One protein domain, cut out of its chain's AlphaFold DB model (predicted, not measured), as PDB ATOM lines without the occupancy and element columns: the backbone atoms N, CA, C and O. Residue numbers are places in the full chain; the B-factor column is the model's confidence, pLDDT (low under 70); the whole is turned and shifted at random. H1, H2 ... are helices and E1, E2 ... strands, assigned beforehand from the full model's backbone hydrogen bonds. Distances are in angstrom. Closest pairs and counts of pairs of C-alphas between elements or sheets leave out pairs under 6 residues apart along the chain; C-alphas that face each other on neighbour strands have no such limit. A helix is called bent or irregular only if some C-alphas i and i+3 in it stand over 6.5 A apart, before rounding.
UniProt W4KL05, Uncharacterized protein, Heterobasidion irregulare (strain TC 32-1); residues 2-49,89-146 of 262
ATOM      1  N   TYR A   2      15.841  23.516 107.615       89.06
ATOM      2  CA  TYR A   2      16.731  22.451 108.075       89.06
ATOM      3  C   TYR A   2      16.923  21.429 106.954       89.06
ATOM      4  O   TYR A   2      15.939  20.908 106.429       89.06
ATOM      5  N   LEU A   3      18.170  21.184 106.559       91.44
ATOM      6  CA  LEU A   3      18.542  20.103 105.650       91.44
ATOM      7  C   LEU A   3      19.203  18.988 106.442       91.44
ATOM      8  O   LEU A   3      19.952  19.235 107.383       91.44
ATOM      9  N   TRP A   4      18.937  17.761 106.022       93.19
ATOM     10  CA  TRP A   4      19.665  16.602 106.503       93.19
ATOM     11  C   TRP A   4      20.935  16.417 105.671       93.19
ATOM     12  O   TRP A   4      20.856  16.237 104.454       93.19
ATOM     13  N   ASP A   5      22.090  16.462 106.324       92.25
ATOM     14  CA  ASP A   5      23.374  16.107 105.738       92.25
ATOM     15  C   ASP A   5      23.681  14.640 106.043       92.25
ATOM     16  O   ASP A   5      24.100  14.279 107.142       92.25
ATOM     17  N   ALA A   6      23.474  13.791 105.036       93.81
ATOM     18  CA  ALA A   6      23.701  12.357 105.144       93.81
ATOM     19  C   ALA A   6      25.188  11.973 105.261       93.81
ATOM     20  O   ALA A   6      25.478  10.860 105.688       93.81
ATOM     21  N   ILE A   7      26.125  12.851 104.876       94.81
ATOM     22  CA  ILE A   7      27.568  12.575 104.975       94.81
ATOM     23  C   ILE A   7      28.027  12.732 106.425       94.81
ATOM     24  O   ILE A   7      28.817  11.926 106.910       94.81
ATOM     25  N   ASN A   8      27.521  13.760 107.107       94.25
ATOM     26  CA  ASN A   8      27.915  14.096 108.475       94.25
ATOM     27  C   ASN A   8      26.911  13.627 109.544       94.25
ATOM     28  O   ASN A   8      27.119  13.923 110.718       94.25
ATOM     29  N   ASP A   9      25.847  12.917 109.148       93.75
ATOM     30  CA  ASP A   9      24.758  12.453 110.028       93.75
ATOM     31  C   ASP A   9      24.189  13.594 110.896       93.75
ATOM     32  O   ASP A   9      23.994  13.471 112.105       93.75
ATOM     33  N   ALA A  10      23.995  14.764 110.275       94.44
ATOM     34  CA  ALA A  10      23.703  16.005 110.980       94.44
ATOM     35  C   ALA A  10      22.579  16.808 110.324       94.44
ATOM     36  O   ALA A  10      22.381  16.799 109.109       94.44
ATOM     37  N   VAL A  11      21.861  17.574 111.146       94.12
ATOM     38  CA  VAL A  11      20.901  18.572 110.670       94.12
ATOM     39  C   VAL A  11      21.621  19.909 110.522       94.12
ATOM     40  O   VAL A  11      22.126  20.455 111.501       94.12
ATOM     41  N   ILE A  12      21.639  20.454 109.307       93.31
ATOM     42  CA  ILE A  12      22.219  21.763 109.003       93.31
ATOM     43  C   ILE A  12      21.096  22.784 108.846       93.31
ATOM     44  O   ILE A  12      20.126  22.564 108.118       93.31
ATOM     45  N   GLU A  13      21.246  23.935 109.496       91.06
ATOM     46  CA  GLU A  13      20.409  25.094 109.219       91.06
ATOM     47  C   GLU A  13      20.926  25.826 107.972       91.06
ATOM     48  O   GLU A  13      22.068  26.275 107.914       91.06
ATOM     49  N   CYS A  14      20.074  25.942 106.958       84.81
ATOM     50  CA  CYS A  14      20.374  26.608 105.700       84.81
ATOM     51  C   CYS A  14      19.387  27.735 105.421       84.81
ATOM     52  O   CYS A  14      18.168  27.598 105.599       84.81
ATOM     53  N   TRP A  15      19.934  28.823 104.895       83.81
ATOM     54  CA  TRP A  15      19.216  30.012 104.474       83.81
ATOM     55  C   TRP A  15      19.434  30.200 102.970       83.81
ATOM     56  O   TRP A  15      20.368  30.898 102.574       83.81
ATOM     57  N   PRO A  16      18.650  29.518 102.112       84.94
ATOM     58  CA  PRO A  16      18.837  29.614 100.672       84.94
ATOM     59  C   PRO A  16      18.633  31.061 100.219       84.94
ATOM     60  O   PRO A  16      17.633  31.688 100.563       84.94
ATOM     61  N   PHE A  17      19.585  31.575  99.441       90.25
ATOM     62  CA  PHE A  17      19.489  32.898  98.843       90.25
ATOM     63  C   PHE A  17      18.812  32.795  97.476       90.25
ATOM     64  O   PHE A  17      19.312  32.121  96.571       90.25
ATOM     65  N   LEU A  18      17.676  33.467  97.313       89.56
ATOM     66  CA  LEU A  18      16.978  33.534  96.042       89.56
ATOM     67  C   LEU A  18      17.579  34.648  95.184       89.56
ATOM     68  O   LEU A  18      17.209  35.814  95.294       89.56
ATOM     69  N   ALA A  19      18.516  34.268  94.319       89.00
ATOM     70  CA  ALA A  19      19.211  35.224  93.469       89.00
ATOM     71  C   ALA A  19      18.338  35.734  92.316       89.00
ATOM     72  O   ALA A  19      18.237  36.938  92.123       89.00
ATOM     73  N   LEU A  20      17.721  34.836  91.543       91.06
ATOM     74  CA  LEU A  20      17.010  35.192  90.314       91.06
ATOM     75  C   LEU A  20      15.731  34.377  90.166       91.06
ATOM     76  O   LEU A  20      15.713  33.168  90.403       91.06
ATOM     77  N   VAL A  21      14.676  35.039  89.701       90.12
ATOM     78  CA  VAL A  21      13.404  34.420  89.341       90.12
ATOM     79  C   VAL A  21      13.160  34.672  87.863       90.12
ATOM     80  O   VAL A  21      12.897  35.799  87.453       90.12
ATOM     81  N   ILE A  22      13.265  33.616  87.059       88.88
ATOM     82  CA  ILE A  22      13.145  33.686  85.601       88.88
ATOM     83  C   ILE A  22      11.797  33.101  85.186       88.88
ATOM     84  O   ILE A  22      11.392  32.039  85.655       88.88
ATOM     85  N   ALA A  23      11.108  33.795  84.289       86.88
ATOM     86  CA  ALA A  23       9.859  33.346  83.698       86.88
ATOM     87  C   ALA A  23       9.633  34.052  82.353       86.88
ATOM     88  O   ALA A  23      10.163  35.141  82.120       86.88
ATOM     89  N   ASN A  24       8.809  33.464  81.482       81.88
ATOM     90  CA  ASN A  24       8.362  34.152  80.269       81.88
ATOM     91  C   ASN A  24       7.482  35.368  80.622       81.88
ATOM     92  O   ASN A  24       6.955  35.459  81.730       81.88
ATOM     93  N   SER A  25       7.285  36.309  79.692       78.44
ATOM     94  CA  SER A  25       6.600  37.582  79.990       78.44
ATOM     95  C   SER A  25       5.213  37.428  80.652       78.44
ATOM     96  O   SER A  25       4.947  38.141  81.623       78.44
ATOM     97  N   PRO A  26       4.327  36.499  80.220       82.50
ATOM     98  CA  PRO A  26       3.043  36.284  80.895       82.50
ATOM     99  C   PRO A  26       3.185  35.793  82.342       82.50
ATOM    100  O   PRO A  26       2.524  36.325  83.235       82.50
ATOM    101  N   ALA A  27       4.053  34.808  82.587       88.00
ATOM    102  CA  ALA A  27       4.290  34.298  83.934       88.00
ATOM    103  C   ALA A  27       5.002  35.339  84.808       88.00
ATOM    104  O   ALA A  27       4.659  35.488  85.979       88.00
ATOM    105  N   MET A  28       5.920  36.120  84.233       88.81
ATOM    106  CA  MET A  28       6.648  37.176  84.934       88.81
ATOM    107  C   MET A  28       5.706  38.251  85.472       88.81
ATOM    108  O   MET A  28       5.800  38.610  86.642       88.81
ATOM    109  N   ALA A  29       4.734  38.700  84.669       88.31
ATOM    110  CA  ALA A  29       3.711  39.646  85.121       88.31
ATOM    111  C   ALA A  29       2.967  39.133  86.366       88.31
ATOM    112  O   ALA A  29       2.727  39.870  87.321       88.31
ATOM    113  N   PHE A  30       2.638  37.838  86.383       89.44
ATOM    114  CA  PHE A  30       1.938  37.224  87.503       89.44
ATOM    115  C   PHE A  30       2.822  37.045  88.741       89.44
ATOM    116  O   PHE A  30       2.337  37.257  89.855       89.44
ATOM    117  N   ILE A  31       4.083  36.642  88.570       91.06
ATOM    118  CA  ILE A  31       5.027  36.442  89.676       91.06
ATOM    119  C   ILE A  31       5.396  37.789  90.305       91.06
ATOM    120  O   ILE A  31       5.389  37.908  91.529       91.06
ATOM    121  N   PHE A  32       5.656  38.806  89.483       90.94
ATOM    122  CA  PHE A  32       5.977  40.165  89.920       90.94
ATOM    123  C   PHE A  32       4.753  40.935  90.444       90.94
ATOM    124  O   PHE A  32       4.877  41.926  91.158       90.94
ATOM    125  N   GLY A  33       3.541  40.512  90.080       91.12
ATOM    126  CA  GLY A  33       2.329  41.255  90.422       91.12
ATOM    127  C   GLY A  33       2.191  42.578  89.661       91.12
ATOM    128  O   GLY A  33       1.456  43.463  90.109       91.12
ATOM    129  N   SER A  34       2.866  42.718  88.512       91.19
ATOM    130  CA  SER A  34       2.666  43.837  87.588       91.19
ATOM    131  C   SER A  34       1.567  43.539  86.588       91.19
ATOM    132  O   SER A  34       1.339  42.405  86.166       91.19
ATOM    133  N   VAL A  35       0.945  44.596  86.099       89.88
ATOM    134  CA  VAL A  35       0.100  44.522  84.918       89.88
ATOM    135  C   VAL A  35       0.862  43.970  83.703       89.88
ATOM    136  O   VAL A  35       2.085  44.073  83.601       89.88
ATOM    137  N   GLY A  36       0.131  43.367  82.765       85.44
ATOM    138  CA  GLY A  36       0.705  42.899  81.502       85.44
ATOM    139  C   GLY A  36       1.073  44.039  80.543       85.44
ATOM    140  O   GLY A  36       0.654  45.185  80.716       85.44
ATOM    141  N   HIS A  37       1.786  43.688  79.470       82.75
ATOM    142  CA  HIS A  37       2.351  44.607  78.469       82.75
ATOM    143  C   HIS A  37       1.344  45.542  77.768       82.75
ATOM    144  O   HIS A  37       1.742  46.570  77.236       82.75
ATOM    145  N   HIS A  38       0.044  45.233  77.793       87.75
ATOM    146  CA  HIS A  38      -1.013  46.066  77.202       87.75
ATOM    147  C   HIS A  38      -1.441  47.271  78.061       87.75
ATOM    148  O   HIS A  38      -2.285  48.066  77.636       87.75
ATOM    149  N   ARG A  39      -0.948  47.398  79.297       89.38
ATOM    150  CA  ARG A  39      -1.329  48.481  80.221       89.38
ATOM    151  C   ARG A  39      -0.328  49.638  80.193       89.38
ATOM    152  O   ARG A  39       0.750  49.531  79.622       89.38
ATOM    153  N   ALA A  40      -0.703  50.747  80.833       88.75
ATOM    154  CA  ALA A  40       0.062  51.994  80.826       88.75
ATOM    155  C   ALA A  40       1.522  51.824  81.272       88.75
ATOM    156  O   ALA A  40       2.402  52.420  80.664       88.75
ATOM    157  N   TYR A  41       1.781  50.989  82.279       88.88
ATOM    158  CA  TYR A  41       3.126  50.637  82.738       88.88
ATOM    159  C   TYR A  41       3.362  49.137  82.552       88.88
ATOM    160  O   TYR A  41       3.269  48.358  83.493       88.88
ATOM    161  N   GLY A  42       3.609  48.727  81.308       81.31
ATOM    162  CA  GLY A  42       3.791  47.319  80.937       81.31
ATOM    163  C   GLY A  42       5.215  46.774  81.099       81.31
ATOM    164  O   GLY A  42       5.458  45.620  80.755       81.31
ATOM    165  N   CYS A  43       6.174  47.584  81.559       81.19
ATOM    166  CA  CYS A  43       7.570  47.167  81.685       81.19
ATOM    167  C   CYS A  43       7.783  46.278  82.921       81.19
ATOM    168  O   CYS A  43       7.550  46.716  84.047       81.19
ATOM    169  N   HIS A  44       8.296  45.061  82.720       73.12
ATOM    170  CA  HIS A  44       8.591  44.116  83.808       73.12
ATOM    171  C   HIS A  44       9.774  44.534  84.687       73.12
ATOM    172  O   HIS A  44       9.810  44.189  85.861       73.12
ATOM    173  N   LEU A  45      10.687  45.355  84.162       79.88
ATOM    174  CA  LEU A  45      11.767  45.973  84.940       79.88
ATOM    175  C   LEU A  45      11.281  47.160  85.783       79.88
ATOM    176  O   LEU A  45      12.082  47.953  86.267       79.88
ATOM    177  N   TYR A  46       9.962  47.318  85.908       86.31
ATOM    178  CA  TYR A  46       9.313  48.401  86.627       86.31
ATOM    179  C   TYR A  46       9.856  49.778  86.239       86.31
ATOM    180  O   TYR A  46      10.103  50.629  87.091       86.31
ATOM    181  N   PHE A  47      10.083  49.988  84.940       83.12
ATOM    182  CA  PHE A  47      10.659  51.220  84.420       83.12
ATOM    183  C   PHE A  47       9.648  52.385  84.447       83.12
ATOM    184  O   PHE A  47       8.441  52.188  84.338       83.12
ATOM    185  N   CYS A  48      10.139  53.624  84.572       81.81
ATOM    186  CA  CYS A  48       9.319  54.842  84.713       81.81
ATOM    187  C   CYS A  48       8.541  55.244  83.447       81.81
ATOM    188  O   CYS A  48       7.834  56.252  83.456       81.81
ATOM    189  N   GLN A  49       8.727  54.530  82.339       87.31
ATOM    190  CA  GLN A  49       8.144  54.887  81.055       87.31
ATOM    191  C   GLN A  49       6.691  54.440  80.991       87.31
ATOM    192  O   GLN A  49       6.381  53.249  81.061       87.31
ATOM    193  N   MET A  89      18.529  53.675  90.055       84.06
ATOM    194  CA  MET A  89      19.255  52.630  90.770       84.06
ATOM    195  C   MET A  89      18.271  51.586  91.322       84.06
ATOM    196  O   MET A  89      17.087  51.871  91.538       84.06
ATOM    197  N   ALA A  90      18.753  50.365  91.572       83.88
ATOM    198  CA  ALA A  90      17.910  49.274  92.074       83.88
ATOM    199  C   ALA A  90      17.164  49.670  93.363       83.88
ATOM    200  O   ALA A  90      15.957  49.468  93.456       83.88
ATOM    201  N   GLU A  91      17.845  50.336  94.299       87.75
ATOM    202  CA  GLU A  91      17.252  50.818  95.554       87.75
ATOM    203  C   GLU A  91      16.157  51.875  95.348       87.75
ATOM    204  O   GLU A  91      15.148  51.888  96.048       87.75
ATOM    205  N   GLU A  92      16.342  52.795  94.399       90.19
ATOM    206  CA  GLU A  92      15.350  53.833  94.090       90.19
ATOM    207  C   GLU A  92      14.109  53.220  93.444       90.19
ATOM    208  O   GLU A  92      12.974  53.594  93.757       90.19
ATOM    209  N   THR A  93      14.328  52.236  92.573       89.81
ATOM    210  CA  THR A  93      13.255  51.480  91.929       89.81
ATOM    211  C   THR A  93      12.473  50.668  92.958       89.81
ATOM    212  O   THR A  93      11.242  50.681  92.923       89.81
ATOM    213  N   GLU A  94      13.161  50.044  93.916       91.19
ATOM    214  CA  GLU A  94      12.548  49.305  95.019       91.19
ATOM    215  C   GLU A  94      11.728  50.219  95.934       91.19
ATOM    216  O   GLU A  94      10.564  49.932  96.215       91.19
ATOM    217  N   LYS A  95      12.281  51.370  96.343       92.88
ATOM    218  CA  LYS A  95      11.554  52.369  97.147       92.88
ATOM    219  C   LYS A  95      10.262  52.795  96.461       92.88
ATOM    220  O   LYS A  95       9.207  52.842  97.096       92.88
ATOM    221  N   ARG A  96      10.322  53.062  95.153       92.50
ATOM    222  CA  ARG A  96       9.127  53.387  94.374       92.50
ATOM    223  C   ARG A  96       8.151  52.218  94.315       92.50
ATOM    224  O   ARG A  96       6.954  52.437  94.479       92.50
ATOM    225  N   TYR A  97       8.641  51.005  94.070       92.75
ATOM    226  CA  TYR A  97       7.814  49.801  94.038       92.75
ATOM    227  C   TYR A  97       7.042  49.632  95.351       92.75
ATOM    228  O   TYR A  97       5.820  49.515  95.322       92.75
ATOM    229  N   LEU A  98       7.724  49.704  96.498       93.12
ATOM    230  CA  LEU A  98       7.115  49.550  97.821       93.12
ATOM    231  C   LEU A  98       6.108  50.668  98.133       93.12
ATOM    232  O   LEU A  98       5.004  50.391  98.611       93.12
ATOM    233  N   SER A  99       6.445  51.921  97.805       94.94
ATOM    234  CA  SER A  99       5.523  53.059  97.950       94.94
ATOM    235  C   SER A  99       4.251  52.860  97.124       94.94
ATOM    236  O   SER A  99       3.143  53.033  97.622       94.94
ATOM    237  N   ASN A 100       4.397  52.452  95.865       95.06
ATOM    238  CA  ASN A 100       3.272  52.232  94.962       95.06
ATOM    239  C   ASN A 100       2.433  51.015  95.366       95.06
ATOM    240  O   ASN A 100       1.207  51.051  95.271       95.06
ATOM    241  N   LEU A 101       3.077  49.951  95.848       94.94
ATOM    242  CA  LEU A 101       2.397  48.763  96.347       94.94
ATOM    243  C   LEU A 101       1.532  49.087  97.571       94.94
ATOM    244  O   LEU A 101       0.417  48.581  97.668       94.94
ATOM    245  N   THR A 102       2.005  49.967  98.457       96.44
ATOM    246  CA  THR A 102       1.241  50.425  99.630       96.44
ATOM    247  C   THR A 102      -0.094  51.038  99.206       96.44
ATOM    248  O   THR A 102      -1.140  50.610  99.684       96.44
ATOM    249  N   HIS A 103      -0.089  51.931  98.210       96.06
ATOM    250  CA  HIS A 103      -1.323  52.517  97.672       96.06
ATOM    251  C   HIS A 103      -2.294  51.475  97.096       96.06
ATOM    252  O   HIS A 103      -3.506  51.588  97.271       96.06
ATOM    253  N   VAL A 104      -1.777  50.439  96.426       95.69
ATOM    254  CA  VAL A 104      -2.604  49.356  95.867       95.69
ATOM    255  C   VAL A 104      -3.235  48.502  96.971       95.69
ATOM    256  O   VAL A 104      -4.387  48.096  96.834       95.69
ATOM    257  N   LEU A 105      -2.500  48.230  98.053       95.69
ATOM    258  CA  LEU A 105      -2.967  47.415  99.181       95.69
ATOM    259  C   LEU A 105      -3.943  48.163 100.100       95.69
ATOM    260  O   LEU A 105      -4.826  47.542 100.686       95.69
ATOM    261  N   GLU A 106      -3.794  49.480 100.222       96.62
ATOM    262  CA  GLU A 106      -4.651  50.332 101.055       96.62
ATOM    263  C   GLU A 106      -5.970  50.732 100.375       96.62
ATOM    264  O   GLU A 106      -6.856  51.285 101.035       96.62
ATOM    265  N   ALA A 107      -6.120  50.444  99.078       96.50
ATOM    266  CA  ALA A 107      -7.313  50.768  98.309       96.50
ATOM    267  C   ALA A 107      -8.575  50.146  98.933       96.50
ATOM    268  O   ALA A 107      -8.668  48.933  99.130       96.50
ATOM    269  N   ARG A 108      -9.586  50.977  99.211       96.06
ATOM    270  CA  ARG A 108     -10.801  50.569  99.945       96.06
ATOM    271  C   ARG A 108     -11.978  50.228  99.040       96.06
ATOM    272  O   ARG A 108     -13.019  49.780  99.515       96.06
ATOM    273  N   SER A 109     -11.841  50.462  97.738       96.38
ATOM    274  CA  SER A 109     -12.876  50.188  96.743       96.38
ATOM    275  C   SER A 109     -12.278  49.644  95.449       96.38
ATOM    276  O   SER A 109     -11.125  49.916  95.121       96.38
ATOM    277  N   ALA A 110     -13.086  48.923  94.670       95.69
ATOM    278  CA  ALA A 110     -12.666  48.424  93.360       95.69
ATOM    279  C   ALA A 110     -12.259  49.560  92.402       95.69
ATOM    280  O   ALA A 110     -11.310  49.416  91.638       95.69
ATOM    281  N   VAL A 111     -12.942  50.710  92.467       95.94
ATOM    282  CA  VAL A 111     -12.639  51.882  91.628       95.94
ATOM    283  C   VAL A 111     -11.267  52.456  91.972       95.94
ATOM    284  O   VAL A 111     -10.457  52.699  91.079       95.94
ATOM    285  N   GLU A 112     -10.991  52.628  93.263       96.06
ATOM    286  CA  GLU A 112      -9.701  53.109  93.755       96.06
ATOM    287  C   GLU A 112      -8.574  52.129  93.410       96.06
ATOM    288  O   GLU A 112      -7.538  52.531  92.885       96.06
ATOM    289  N   TYR A 113      -8.809  50.832  93.607       95.75
ATOM    290  CA  TYR A 113      -7.865  49.780  93.247       95.75
ATOM    291  C   TYR A 113      -7.518  49.810  91.751       95.75
ATOM    292  O   TYR A 113      -6.343  49.804  91.389       95.75
ATOM    293  N   HIS A 114      -8.511  49.928  90.863       94.00
ATOM    294  CA  HIS A 114      -8.269  50.041  89.422       94.00
ATOM    295  C   HIS A 114      -7.553  51.341  89.025       94.00
ATOM    296  O   HIS A 114      -6.741  51.331  88.095       94.00
ATOM    297  N   ALA A 115      -7.808  52.448  89.727       93.56
ATOM    298  CA  ALA A 115      -7.087  53.700  89.511       93.56
ATOM    299  C   ALA A 115      -5.600  53.557  89.883       93.56
ATOM    300  O   ALA A 115      -4.731  53.917  89.084       93.56
ATOM    301  N   TRP A 116      -5.300  52.950  91.037       94.88
ATOM    302  CA  TRP A 116      -3.925  52.670  91.452       94.88
ATOM    303  C   TRP A 116      -3.235  51.659  90.542       94.88
ATOM    304  O   TRP A 116      -2.081  51.878  90.178       94.88
ATOM    305  N   GLN A 117      -3.929  50.616  90.082       93.50
ATOM    306  CA  GLN A 117      -3.393  49.685  89.083       93.50
ATOM    307  C   GLN A 117      -2.968  50.400  87.797       93.50
ATOM    308  O   GLN A 117      -1.903  50.118  87.247       93.50
ATOM    309  N   LEU A 118      -3.790  51.330  87.303       90.62
ATOM    310  CA  LEU A 118      -3.484  52.092  86.094       90.62
ATOM    311  C   LEU A 118      -2.287  53.029  86.295       90.62
ATOM    312  O   LEU A 118      -1.481  53.196  85.377       90.62
ATOM    313  N   TRP A 119      -2.187  53.651  87.470       90.44
ATOM    314  CA  TRP A 119      -1.161  54.651  87.764       90.44
ATOM    315  C   TRP A 119       0.193  54.042  88.141       90.44
ATOM    316  O   TRP A 119       1.227  54.597  87.788       90.44
ATOM    317  N   THR A 120       0.193  52.895  88.820       92.50
ATOM    318  CA  THR A 120       1.411  52.236  89.318       92.50
ATOM    319  C   THR A 120       1.880  51.074  88.452       92.50
ATOM    320  O   THR A 120       3.041  50.683  88.548       92.50
ATOM    321  N   GLY A 121       0.986  50.475  87.660       92.69
ATOM    322  CA  GLY A 121       1.254  49.216  86.967       92.69
ATOM    323  C   GLY A 121       1.318  47.988  87.881       92.69
ATOM    324  O   GLY A 121       1.765  46.939  87.429       92.69
ATOM    325  N   LEU A 122       0.888  48.077  89.141       94.25
ATOM    326  CA  LEU A 122       0.901  46.966  90.098       94.25
ATOM    327  C   LEU A 122      -0.518  46.535  90.451       94.25
ATOM    328  O   LEU A 122      -1.416  47.366  90.535       94.25
ATOM    329  N   PHE A 123      -0.724  45.240  90.686       93.19
ATOM    330  CA  PHE A 123      -2.016  44.713  91.131       93.19
ATOM    331  C   PHE A 123      -1.939  43.844  92.387       93.19
ATOM    332  O   PHE A 123      -2.961  43.627  93.037       93.19
ATOM    333  N   LYS A 124      -0.755  43.342  92.739       93.38
ATOM    334  CA  LYS A 124      -0.515  42.572  93.963       93.38
ATOM    335  C   LYS A 124       0.978  42.605  94.330       93.38
ATOM    336  O   LYS A 124       1.788  42.960  93.471       93.38
ATOM    337  N   PRO A 125       1.355  42.205  95.555       93.06
ATOM    338  CA  PRO A 125       2.750  41.957  95.900       93.06
ATOM    339  C   PRO A 125       3.335  40.833  95.046       93.06
ATOM    340  O   PRO A 125       2.601  39.994  94.512       93.06
ATOM    341  N   ILE A 126       4.664  40.762  94.979       92.12
ATOM    342  CA  ILE A 126       5.316  39.616  94.351       92.12
ATOM    343  C   ILE A 126       4.904  38.306  95.033       92.12
ATOM    344  O   ILE A 126       4.702  38.245  96.251       92.12
ATOM    345  N   LEU A 127       4.793  37.240  94.240       91.56
ATOM    346  CA  LEU A 127       4.353  35.916  94.697       91.56
ATOM    347  C   LEU A 127       5.210  35.381  95.857       91.56
ATOM    348  O   LEU A 127       4.731  34.625  96.694       91.56
ATOM    349  N   LEU A 128       6.469  35.805  95.904       87.62
ATOM    350  CA  LEU A 128       7.487  35.358  96.850       87.62
ATOM    351  C   LEU A 128       7.630  36.281  98.068       87.62
ATOM    352  O   LEU A 128       8.596  36.168  98.812       87.62
ATOM    353  N   SER A 129       6.662  37.171  98.302       88.19
ATOM    354  CA  SER A 129       6.654  38.134  99.418       88.19
ATOM    355  C   SER A 129       6.713  37.514 100.821       88.19
ATOM    356  O   SER A 129       6.966  38.233 101.781       88.19
ATOM    357  N   GLY A 130       6.511  36.199 100.957       87.19
ATOM    358  CA  GLY A 130       6.704  35.475 102.218       87.19
ATOM    359  C   GLY A 130       8.163  35.144 102.557       87.19
ATOM    360  O   GLY A 130       8.423  34.662 103.657       87.19
ATOM    361  N   ILE A 131       9.106  35.361 101.634       87.25
ATOM    362  CA  ILE A 131      10.540  35.163 101.877       87.25
ATOM    363  C   ILE A 131      11.103  36.404 102.575       87.25
ATOM    364  O   ILE A 131      10.770  37.535 102.227       87.25
ATOM    365  N   ASP A 132      11.968  36.187 103.565       88.25
ATOM    366  CA  ASP A 132      12.655  37.270 104.265       88.25
ATOM    367  C   ASP A 132      13.511  38.090 103.280       88.25
ATOM    368  O   ASP A 132      14.383  37.508 102.621       88.25
ATOM    369  N   PRO A 133      13.330  39.425 103.210       86.62
ATOM    370  CA  PRO A 133      14.027  40.257 102.240       86.62
ATOM    371  C   PRO A 133      15.556  40.255 102.325       86.62
ATOM    372  O   PRO A 133      16.228  40.698 101.399       86.62
ATOM    373  N   ARG A 134      16.134  39.750 103.417       89.12
ATOM    374  CA  ARG A 134      17.588  39.575 103.562       89.12
ATOM    375  C   ARG A 134      18.143  38.435 102.703       89.12
ATOM    376  O   ARG A 134      19.356  38.335 102.550       89.12
ATOM    377  N   HIS A 135      17.276  37.583 102.154       90.06
ATOM    378  CA  HIS A 135      17.649  36.376 101.414       90.06
ATOM    379  C   HIS A 135      17.310  36.445  99.920       90.06
ATOM    380  O   HIS A 135      17.176  35.405  99.276       90.06
ATOM    381  N   TRP A 136      17.166  37.642  99.352       92.06
ATOM    382  CA  TRP A 136      16.981  37.830  97.910       92.06
ATOM    383  C   TRP A 136      17.581  39.154  97.418       92.06
ATOM    384  O   TRP A 136      18.030  39.980  98.215       92.06
ATOM    385  N   LEU A 137      17.606  39.360  96.101       90.88
ATOM    386  CA  LEU A 137      17.947  40.659  95.513       90.88
ATOM    387  C   LEU A 137      16.789  41.660  95.648       90.88
ATOM    388  O   LEU A 137      15.620  41.273  95.662       90.88
ATOM    389  N   CYS A 138      17.119  42.955  95.671       89.00
ATOM    390  CA  CYS A 138      16.145  44.049  95.647       89.00
ATOM    391  C   CYS A 138      15.169  43.924  94.469       89.00
ATOM    392  O   CYS A 138      15.523  43.451  93.387       89.00
ATOM    393  N   ILE A 139      13.946  44.417  94.632       89.19
ATOM    394  CA  ILE A 139      12.950  44.447  93.553       89.19
ATOM    395  C   ILE A 139      13.210  45.674  92.658       89.19
ATOM    396  O   ILE A 139      13.269  46.785  93.180       89.19
ATOM    397  N   PRO A 140      13.321  45.551  91.319       85.56
ATOM    398  CA  PRO A 140      13.040  44.390  90.476       85.56
ATOM    399  C   PRO A 140      14.284  43.583  90.066       85.56
ATOM    400  O   PRO A 140      14.159  42.715  89.212       85.56
ATOM    401  N   ALA A 141      15.470  43.836  90.633       87.31
ATOM    402  CA  ALA A 141      16.713  43.125  90.288       87.31
ATOM    403  C   ALA A 141      16.621  41.595  90.472       87.31
ATOM    404  O   ALA A 141      17.288  40.849  89.760       87.31
ATOM    405  N   LEU A 142      15.739  41.129  91.361       89.88
ATOM    406  CA  LEU A 142      15.353  39.721  91.508       89.88
ATOM    407  C   LEU A 142      14.764  39.086  90.229       89.88
ATOM    408  O   LEU A 142      14.797  37.867  90.070       89.88
ATOM    409  N   PHE A 143      14.211  39.895  89.326       89.44
ATOM    410  CA  PHE A 143      13.450  39.466  88.153       89.44
ATOM    411  C   PHE A 143      14.177  39.870  86.864       89.44
ATOM    412  O   PHE A 143      13.851  40.894  86.253       89.44
ATOM    413  N   PRO A 144      15.176  39.088  86.422       85.44
ATOM    414  CA  PRO A 144      15.827  39.337  85.144       85.44
ATOM    415  C   PRO A 144      14.836  39.172  83.984       85.44
ATOM    416  O   PRO A 144      13.881  38.394  84.041       85.44
ATOM    417  N   THR A 145      15.082  39.903  82.899       80.12
ATOM    418  CA  THR A 145      14.266  39.804  81.684       80.12
ATOM    419  C   THR A 145      14.750  38.649  80.813       80.12
ATOM    420  O   THR A 145      15.916  38.617  80.426       80.12
ATOM    421  N   ASP A 146      13.845  37.736  80.456       80.19
ATOM    422  CA  ASP A 146      14.083  36.767  79.384       80.19
ATOM    423  C   ASP A 146      13.926  37.454  78.020       80.19
ATOM    424  O   ASP A 146      12.837  37.913  77.657       80.19
TER     425      ASP A 146
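Overview. This is residues 2 to 49 and 89 to 146 of the 262 residues of an uncharacterized protein of Heterobasidion irregulare (strain TC 32-1) (UniProt W4KL05). A two-stranded hairpin, E1 and E2, makes the far end of an arm; the body holds a helical hairpin, H2 and H3, a short helix, H1, and long unnamed stretches. The printed part has 106 residues, under half in named elements, ordered E1 E2 H1 H2 H3, mostly helix. It is loose, radius of gyration of the C-alphas 16.8 A, spanning 57 by 31 by 25 A.

Arrangement. E1, residues 2 to 5, and E2, residues 10 to 13, are an antiparallel hairpin; N 3 and O 12, 2.9 A apart, are within hydrogen-bond range. H2, residues 90 to 106, touches H3, residues 110 to 120, with residues 100 to 104 alone, opposite ways at a shallow tilt of 10 degrees; their closest C-alphas, Val 104 and Trp 116, are 5.7 A apart. H1, residues 25 to 32, touches no helix. In H1, H2 and H3 every O i to N i+4 pair is within hydrogen-bond range.

Along the chain. E1 begins at C-alpha 2 (16.731, 22.451, 108.075); H3 ends at C-alpha 120 (1.411, 52.236, 89.318). H2 measures 24.3 A, H3 15.1 A.

Size, cuts and confidence. Residues 50 to 88 are not printed; C-alphas 49 and 89 are 14.9 A apart. The link E2 to H1 is long. No printed residue is under pLDDT 70.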